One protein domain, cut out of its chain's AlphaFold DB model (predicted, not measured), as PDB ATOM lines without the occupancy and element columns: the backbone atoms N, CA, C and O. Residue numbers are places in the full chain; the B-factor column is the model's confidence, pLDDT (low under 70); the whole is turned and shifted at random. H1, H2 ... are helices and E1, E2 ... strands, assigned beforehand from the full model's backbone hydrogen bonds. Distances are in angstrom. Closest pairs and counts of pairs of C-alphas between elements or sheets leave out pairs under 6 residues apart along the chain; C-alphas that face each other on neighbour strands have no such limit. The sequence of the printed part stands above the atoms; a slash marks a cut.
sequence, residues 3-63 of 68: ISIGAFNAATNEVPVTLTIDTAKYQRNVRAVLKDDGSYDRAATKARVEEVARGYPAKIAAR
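Overview. This is residues 3 to 63 of the 68 residues of an uncharacterized protein of Sphingobium sp. B10D3C (UniProt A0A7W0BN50). A narrow three-stranded sheet, mostly one long hairpin of E2 and E3 with the short strand E1 beside E2, has the helix H1 packed slantwise over one face, while no named helix covers the other. The small helix H2 follows H1 towards one end of a rod-like outline, and the loop of residues 32 to 41 reaches the other end. The printed part has 61 residues with three named strands and two named helices, in the order E1, E2, E3, H1, H2; the sheet order is E1, E2, E3, all antiparallel, and the class is mixed, helices and strands. The whole is only just compact, close to loose, with a radius of gyration of the C-alphas of 12.5 A and spans of 40 by 16 by 16 A.

Along the chain. Start in the sheet, at C-alpha 14 at (-11.736, -32.612, 29.256): here E2, residues 14 to 21, begins and runs 21.9 A. After a tight link, E3, residues 24 to 31, runs 22.6 A. E1 is residues 3 to 5, 6.6 A long, beginning at C-alpha 3 at (-18.510, -44.039, 21.352). H1, residues 42 to 54, is 18.5 A long, and H2, residues 56 to 61, is 8.6 A long and ends at C-alpha 61 at (-3.992, -50.837, 11.920).

Arrangement. Look first at the inner strand E2. With E3 it forms a hairpin, antiparallel at 156 degrees between directions, where N 17 and O 28 are 2.8 A apart and N 28 and O 17 are 2.9 A apart, within hydrogen-bond range. On its other side E1 and E2 form a second hairpin, antiparallel at 160 degrees, with N 4 and O 18 at 2.8 A. The three strands make a meander, each the antiparallel neighbour of the one before. H1 is on the sheet at a height over the sheet of 8.9 A, and the two make two layers, a helix on one face of a sheet. It lies over E2 and runs slantwise to the strands, at 42 degrees to E2 on the local plane. The closest C-alphas of H1 and E3 are those of Val 49 and Val 30, 6.7 A apart; those of H1 and E2 are Ala 53 and Leu 19, 7.4 A apart. H2 only grazes the sheet, with its residues 56 to 60, and H1 and H2 meet only through their link. In H1 and H2 every O i to N i+4 pair is within hydrogen-bond range.

Size, cuts and confidence. Measure the length from Asp 37 to Ala 61, whose C-alphas, the two farthest apart, are 39.7 A apart. The printed part has no cut. No link is long: those from E2 to E3 and from H1 to H2 are tight, those from E1 to E2 and from E3 to H1 short. The mean pLDDT of the printed part is 95.3, and no printed residue is under 70.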
ATOM      1  N   ILE A   3     -19.151 -45.131  20.608       96.69
ATOM      2  CA  ILE A   3     -18.510 -44.039  21.352       96.69
ATOM      3  C   ILE A   3     -19.339 -43.753  22.605       96.69
ATOM      4  O   ILE A   3     -20.555 -43.583  22.526       96.69
ATOM      5  N   SER A   4     -18.683 -43.678  23.757       96.69
ATOM      6  CA  SER A   4     -19.276 -43.229  25.014       96.69
ATOM      7  C   SER A   4     -18.481 -42.050  25.554       96.69
ATOM      8  O   SER A   4     -17.269 -42.144  25.716       96.69
ATOM      9  N   ILE A   5     -19.172 -40.943  25.817       97.12
ATOM     10  CA  ILE A   5     -18.597 -39.704  26.348       97.12
ATOM     11  C   ILE A   5     -19.053 -39.589  27.802       97.12
ATOM     12  O   ILE A   5     -20.256 -39.614  28.065       97.12
ATOM     13  N   GLY A   6     -18.104 -39.516  28.733       96.12
ATOM     14  CA  GLY A   6     -18.380 -39.311  30.150       96.12
ATOM     15  C   GLY A   6     -18.645 -37.845  30.499       96.12
ATOM     16  O   GLY A   6     -18.832 -36.994  29.629       96.12
ATOM     17  N   ALA A   7     -18.683 -37.557  31.799       97.00
ATOM     18  CA  ALA A   7     -18.942 -36.212  32.299       97.00
ATOM     19  C   ALA A   7     -17.784 -35.249  31.990       97.00
ATOM     20  O   ALA A   7     -16.615 -35.634  32.023       97.00
ATOM     21  N   PHE A   8     -18.126 -33.990  31.717       97.12
ATOM     22  CA  PHE A   8     -17.154 -32.913  31.565       97.12
ATOM     23  C   PHE A   8     -16.443 -32.634  32.890       97.12
ATOM     24  O   PHE A   8     -17.090 -32.435  33.919       97.12
ATOM     25  N   ASN A   9     -15.114 -32.603  32.848       96.00
ATOM     26  CA  ASN A   9     -14.268 -32.202  33.957       96.00
ATOM     27  C   ASN A   9     -13.821 -30.749  33.764       96.00
ATOM     28  O   ASN A   9     -12.933 -30.468  32.960       96.00
ATOM     29  N   ALA A  10     -14.411 -29.836  34.537       94.31
ATOM     30  CA  ALA A  10     -14.099 -28.409  34.478       94.31
ATOM     31  C   ALA A  10     -12.678 -28.063  34.962       94.31
ATOM     32  O   ALA A  10     -12.138 -27.037  34.564       94.31
ATOM     33  N   ALA A  11     -12.045 -28.910  35.782       95.12
ATOM     34  CA  ALA A  11     -10.681 -28.661  36.253       95.12
ATOM     35  C   ALA A  11      -9.640 -28.863  35.143       95.12
ATOM     36  O   ALA A  11      -8.624 -28.173  35.112       95.12
ATOM     37  N   THR A  12      -9.887 -29.801  34.222       95.50
ATOM     38  CA  THR A  12      -8.965 -30.116  33.116       95.50
ATOM     39  C   THR A  12      -9.478 -29.665  31.750       95.50
ATOM     40  O   THR A  12      -8.721 -29.673  30.782       95.50
ATOM     41  N   ASN A  13     -10.737 -29.232  31.665       96.19
ATOM     42  CA  ASN A  13     -11.463 -28.958  30.426       96.19
ATOM     43  C   ASN A  13     -11.510 -30.164  29.472       96.19
ATOM     44  O   ASN A  13     -11.363 -30.032  28.255       96.19
ATOM     45  N   GLU A  14     -11.722 -31.361  30.020       97.75
ATOM     46  CA  GLU A  14     -11.736 -32.612  29.256       97.75
ATOM     47  C   GLU A  14     -12.990 -33.445  29.515       97.75
ATOM     48  O   GLU A  14     -13.624 -33.358  30.565       97.75
ATOM     49  N   VAL A  15     -13.315 -34.304  28.553       97.56
ATOM     50  CA  VAL A  15     -14.280 -35.394  28.703       97.56
ATOM     51  C   VAL A  15     -13.554 -36.733  28.544       97.56
ATOM     52  O   VAL A  15     -12.813 -36.912  27.570       97.56
ATOM     53  N   PRO A  16     -13.745 -37.702  29.455       97.38
ATOM     54  CA  PRO A  16     -13.272 -39.057  29.233       97.38
ATOM     55  C   PRO A  16     -14.126 -39.707  28.139       97.38
ATOM     56  O   PRO A  16     -15.356 -39.632  28.156       97.38
ATOM     57  N   VAL A  17     -13.475 -40.345  27.177       97.25
ATOM     58  CA  VAL A  17     -14.111 -41.013  26.041       97.25
ATOM     59  C   VAL A  17     -13.698 -42.472  26.027       97.25
ATOM     60  O   VAL A  17     -12.512 -42.795  26.052       97.25
ATOM     61  N   THR A  18     -14.690 -43.345  25.910       96.81
ATOM     62  CA  THR A  18     -14.500 -44.772  25.673       96.81
ATOM     63  C   THR A  18     -14.948 -45.100  24.256       96.81
ATOM     64  O   THR A  18     -16.093 -44.848  23.877       96.81
ATOM     65  N   LEU A  19     -14.048 -45.682  23.473       95.06
ATOM     66  CA  LEU A  19     -14.304 -46.199  22.136       95.06
ATOM     67  C   LEU A  19     -14.351 -47.720  22.206       95.06
ATOM     68  O   LEU A  19     -13.445 -48.345  22.748       95.06
ATOM     69  N   THR A  20     -15.394 -48.322  21.649       95.06
ATOM     70  CA  THR A  20     -15.491 -49.774  21.481       95.06
ATOM     71  C   THR A  20     -15.455 -50.108  19.999       95.06
ATOM     72  O   THR A  20     -16.292 -49.637  19.217       95.06
ATOM     73  N   ILE A  21     -14.461 -50.894  19.604       91.81
ATOM     74  CA  ILE A  21     -14.255 -51.372  18.237       91.81
ATOM     75  C   ILE A  21     -14.184 -52.889  18.340       91.81
ATOM     76  O   ILE A  21     -13.335 -53.415  19.056       91.81
ATOM     77  N   ASP A  22     -15.136 -53.565  17.703       89.56
ATOM     78  CA  ASP A  22     -15.409 -54.987  17.906       89.56
ATOM     79  C   ASP A  22     -15.621 -55.301  19.398       89.56
ATOM     80  O   ASP A  22     -16.584 -54.811  19.995       89.56
ATOM     81  N   THR A  23     -14.717 -56.057  20.022       89.69
ATOM     82  CA  THR A  23     -14.737 -56.382  21.460       89.69
ATOM     83  C   THR A  23     -13.744 -55.556  22.284       89.69
ATOM     84  O   THR A  23     -13.794 -55.575  23.514       89.69
ATOM     85  N   ALA A  24     -12.866 -54.797  21.626       92.75
ATOM     86  CA  ALA A  24     -11.804 -54.026  22.253       92.75
ATOM     87  C   ALA A  24     -12.305 -52.651  22.716       92.75
ATOM     88  O   ALA A  24     -13.009 -51.944  21.986       92.75
ATOM     89  N   LYS A  25     -11.909 -52.248  23.926       94.69
ATOM     90  CA  LYS A  25     -12.180 -50.917  24.476       94.69
ATOM     91  C   LYS A  25     -10.912 -50.078  24.451       94.69
ATOM     92  O   LYS A  25      -9.828 -50.583  24.691       94.69
ATOM     93  N   TYR A  26     -11.065 -48.791  24.179       94.50
ATOM     94  CA  TYR A  26      -9.987 -47.814  24.216       94.50
ATOM     95  C   TYR A  26     -10.476 -46.593  24.975       94.50
ATOM     96  O   TYR A  26     -11.517 -46.032  24.625       94.50
ATOM     97  N   GLN A  27      -9.735 -46.173  25.990       93.81
ATOM     98  CA  GLN A  27     -10.071 -44.994  26.778       93.81
ATOM     99  C   GLN A  27      -9.093 -43.860  26.487       93.81
ATOM    100  O   GLN A  27      -7.882 -44.068  26.417       93.81
ATOM    101  N   ARG A  28      -9.611 -42.641  26.312       93.88
ATOM    102  CA  ARG A  28      -8.791 -41.425  26.342       93.88
ATOM    103  C   ARG A  28      -9.594 -40.215  26.786       93.88
ATOM    104  O   ARG A  28     -10.789 -40.138  26.523       93.88
ATOM    105  N   ASN A  29      -8.905 -39.215  27.317       96.38
ATOM    106  CA  ASN A  29      -9.489 -37.893  27.497       96.38
ATOM    107  C   ASN A  29      -9.432 -37.095  26.190       96.38
ATOM    108  O   ASN A  29      -8.445 -37.142  25.447       96.38
ATOM    109  N   VAL A  30     -10.508 -36.371  25.900       96.69
ATOM    110  CA  VAL A  30     -10.597 -35.428  24.784       96.69
ATOM    111  C   VAL A  30     -10.884 -34.053  25.361       96.69
ATOM    112  O   VAL A  30     -11.776 -33.911  26.194       96.69
ATOM    113  N   ARG A  31     -10.146 -33.035  24.907       97.44
ATOM    114  CA  ARG A  31     -10.448 -31.646  25.264       97.44
ATOM    115  C   ARG A  31     -11.869 -31.295  24.845       97.44
ATOM    116  O   ARG A  31     -12.241 -31.500  23.686       97.44
ATOM    117  N   ALA A  32     -12.633 -30.779  25.795       97.06
ATOM    118  CA  ALA A  32     -13.958 -30.257  25.543       97.06
ATOM    119  C   ALA A  32     -13.874 -28.976  24.708       97.06
ATOM    120  O   ALA A  32     -12.894 -28.232  24.771       97.06
ATOM    121  N   VAL A  33     -14.925 -28.725  23.940       97.88
ATOM    122  CA  VAL A  33     -15.151 -27.437  23.294       97.88
ATOM    123  C   VAL A  33     -15.948 -26.573  24.262       97.88
ATOM    124  O   VAL A  33     -16.945 -27.024  24.832       97.88
ATOM    125  N   LEU A  34     -15.476 -25.349  24.467       96.75
ATOM    126  CA  LEU A  34     -16.142 -24.341  25.281       96.75
ATOM    127  C   LEU A  34     -16.770 -23.299  24.356       96.75
ATOM    128  O   LEU A  34     -16.249 -23.047  23.269       96.75
ATOM    129  N   LYS A  35     -17.882 -22.711  24.786       95.69
ATOM    130  CA  LYS A  35     -18.474 -21.537  24.140       95.69
ATOM    131  C   LYS A  35     -17.670 -20.284  24.492       95.69
ATOM    132  O   LYS A  35     -16.793 -20.322  25.355       95.69
ATOM    133  N   ASP A  36     -18.028 -19.161  23.879       95.75
ATOM    134  CA  ASP A  36     -17.378 -17.867  24.126       95.75
ATOM    135  C   ASP A  36     -17.470 -17.410  25.592       95.75
ATOM    136  O   ASP A  36     -16.576 -16.733  26.091       95.75
ATOM    137  N   ASP A  37     -18.519 -17.824  26.310       94.69
ATOM    138  CA  ASP A  37     -18.697 -17.568  27.747       94.69
ATOM    139  C   ASP A  37     -17.896 -18.531  28.652       94.69
ATOM    140  O   ASP A  37     -18.023 -18.493  29.876       94.69
ATOM    141  N   GLY A  38     -17.087 -19.418  28.065       92.38
ATOM    142  CA  GLY A  38     -16.313 -20.441  28.767       92.38
ATOM    143  C   GLY A  38     -17.137 -21.643  29.238       92.38
ATOM    144  O   GLY A  38     -16.576 -22.572  29.821       92.38
ATOM    145  N   SER A  39     -18.449 -21.673  28.988       94.81
ATOM    146  CA  SER A  39     -19.299 -22.803  29.355       94.81
ATOM    147  C   SER A  39     -19.102 -23.998  28.421       94.81
ATOM    148  O   SER A  39     -18.723 -23.871  27.256       94.81
ATOM    149  N   TYR A  40     -19.372 -25.196  28.938       96.38
ATOM    150  CA  TYR A  40     -19.223 -26.442  28.193       96.38
ATOM    151  C   TYR A  40     -20.200 -26.535  27.010       96.38
ATOM    152  O   TYR A  40     -21.421 -26.568  27.194       96.38
ATOM    153  N   ASP A  41     -19.671 -26.668  25.790       97.69
ATOM    154  CA  ASP A  41     -20.464 -26.963  24.601       97.69
ATOM    155  C   ASP A  41     -20.525 -28.473  24.354       97.69
ATOM    156  O   ASP A  41     -19.630 -29.091  23.769       97.69
ATOM    157  N   ARG A  42     -21.634 -29.087  24.771       96.06
ATOM    158  CA  ARG A  42     -21.866 -30.523  24.585       96.06
ATOM    159  C   ARG A  42     -21.961 -30.929  23.112       96.06
ATOM    160  O   ARG A  42     -21.511 -32.023  22.767       96.06
ATOM    161  N   ALA A  43     -22.567 -30.104  22.259       97.00
ATOM    162  CA  ALA A  43     -22.789 -30.444  20.856       97.00
ATOM    163  C   ALA A  43     -21.475 -30.367  20.074       97.00
ATOM    164  O   ALA A  43     -21.101 -31.329  19.398       97.00
ATOM    165  N   ALA A  44     -20.726 -29.279  20.251       97.31
ATOM    166  CA  ALA A  44     -19.419 -29.116  19.628       97.31
ATOM    167  C   ALA A  44     -18.391 -30.117  20.183       97.31
ATOM    168  O   ALA A  44     -17.611 -30.691  19.421       97.31
ATOM    169  N   THR A  45     -18.438 -30.427  21.485       97.75
ATOM    170  CA  THR A  45     -17.587 -31.479  22.067       97.75
ATOM    171  C   THR A  45     -17.896 -32.843  21.466       97.75
ATOM    172  O   THR A  45     -16.972 -33.586  21.142       97.75
ATOM    173  N   LYS A  46     -19.172 -33.186  21.256       97.06
ATOM    174  CA  LYS A  46     -19.537 -34.439  20.585       97.06
ATOM    175  C   LYS A  46     -18.928 -34.513  19.180       97.06
ATOM    176  O   LYS A  46     -18.289 -35.516  18.869       97.06
ATOM    177  N   ALA A  47     -19.051 -33.454  18.380       97.56
ATOM    178  CA  ALA A  47     -18.453 -33.398  17.042       97.56
ATOM    179  C   ALA A  47     -16.920 -33.550  17.090       97.56
ATOM    180  O   ALA A  47     -16.336 -34.299  16.306       97.56
ATOM    181  N   ARG A  48     -16.264 -32.913  18.070       97.12
ATOM    182  CA  ARG A  48     -14.822 -33.063  18.303       97.12
ATOM    183  C   ARG A  48     -14.435 -34.500  18.659       97.12
ATOM    184  O   ARG A  48     -13.433 -35.010  18.159       97.12
ATOM    185  N   VAL A  49     -15.214 -35.165  19.511       97.06
ATOM    186  CA  VAL A  49     -14.988 -36.573  19.867       97.06
ATOM    187  C   VAL A  49     -15.153 -37.478  18.646       97.06
ATOM    188  O   VAL A  49     -14.321 -38.359  18.434       97.06
ATOM    189  N   GLU A  50     -16.179 -37.256  17.826       95.62
ATOM    190  CA  GLU A  50     -16.394 -38.006  16.583       95.62
ATOM    191  C   GLU A  50     -15.224 -37.819  15.608       95.62
ATOM    192  O   GLU A  50     -14.730 -38.795  15.044       95.62
ATOM    193  N   GLU A  51     -14.705 -36.597  15.469       95.56
ATOM    194  CA  GLU A  51     -13.512 -36.322  14.666       95.56
ATOM    195  C   GLU A  51     -12.301 -37.136  15.143       95.56
ATOM    196  O   GLU A  51     -11.655 -37.808  14.337       95.56
ATOM    197  N   VAL A  52     -12.028 -37.140  16.452       93.75
ATOM    198  CA  VAL A  52     -10.930 -37.920  17.050       93.75
ATOM    199  C   VAL A  52     -11.136 -39.423  16.845       93.75
ATOM    200  O   VAL A  52     -10.180 -40.144  16.542       93.75
ATOM    201  N   ALA A  53     -12.371 -39.905  16.993       93.94
ATOM    202  CA  ALA A  53     -12.721 -41.312  16.845       93.94
ATOM    203  C   ALA A  53     -12.514 -41.824  15.409       93.94
ATOM    204  O   ALA A  53     -12.082 -42.963  15.229       93.94
ATOM    205  N   ARG A  54     -12.713 -40.981  14.384       93.88
ATOM    206  CA  ARG A  54     -12.440 -41.344  12.978       93.88
ATOM    207  C   ARG A  54     -10.987 -41.755  12.728       93.88
ATOM    208  O   ARG A  54     -10.737 -42.564  11.843       93.88
ATOM    209  N   GLY A  55     -10.035 -41.253  13.517       92.44
ATOM    210  CA  GLY A  55      -8.620 -41.617  13.397       92.44
ATOM    211  C   GLY A  55      -8.234 -42.945  14.062       92.44
ATOM    212  O   GLY A  55      -7.128 -43.433  13.841       92.44
ATOM    213  N   TYR A  56      -9.099 -43.544  14.888       93.62
ATOM    214  CA  TYR A  56      -8.752 -44.754  15.647       93.62
ATOM    215  C   TYR A  56      -8.521 -46.010  14.793       93.62
ATOM    216  O   TYR A  56      -7.545 -46.704  15.068       93.62
ATOM    217  N   PRO A  57      -9.321 -46.310  13.752       91.81
ATOM    218  CA  PRO A  57      -9.091 -47.488  12.917       91.81
ATOM    219  C   PRO A  57      -7.695 -47.491  12.279       91.81
ATOM    220  O   PRO A  57      -6.994 -48.497  12.334       91.81
ATOM    221  N   ALA A  58      -7.249 -46.338  11.769       93.62
ATOM    222  CA  ALA A  58      -5.908 -46.186  11.209       93.62
ATOM    223  C   ALA A  58      -4.810 -46.389  12.270       93.62
ATOM    224  O   ALA A  58      -3.809 -47.052  12.010       93.62
ATOM    225  N   LYS A  59      -5.011 -45.874  13.490       92.25
ATOM    226  CA  LYS A  59      -4.066 -46.051  14.606       92.25
ATOM    227  C   LYS A  59      -3.953 -47.504  15.066       92.25
ATOM    228  O   LYS A  59      -2.860 -47.955  15.400       92.25
ATOM    229  N   ILE A  60      -5.063 -48.235  15.071       92.00
ATOM    230  CA  ILE A  60      -5.090 -49.663  15.410       92.00
ATOM    231  C   ILE A  60      -4.381 -50.470  14.323       92.00
ATOM    232  O   ILE A  60      -3.518 -51.284  14.640       92.00
ATOM    233  N   ALA A  61      -4.670 -50.194  13.046       91.88
ATOM    234  CA  ALA A  61      -3.992 -50.837  11.920       91.88
ATOM    235  C   ALA A  61      -2.470 -50.604  11.953       91.88
ATOM    236  O   ALA A  61      -1.695 -51.522  11.696       91.88
ATOM    237  N   ALA A  62      -2.044 -49.402  12.348       95.38
ATOM    238  CA  ALA A  62      -0.640 -49.047  12.536       95.38
ATOM    239  C   ALA A  62      -0.027 -49.552  13.860       95.38
ATOM    240  O   ALA A  62       1.153 -49.314  14.102       95.38
ATOM    241  N   ARG A  63      -0.800 -50.225  14.727       92.69
ATOM    242  CA  ARG A  63      -0.376 -50.724  16.052       92.69
ATOM    243  C   ARG A  63       0.205 -49.648  16.984       92.69
ATOM    244  O   ARG A  63       1.008 -49.954  17.857       92.69
TER     245      ARG A  63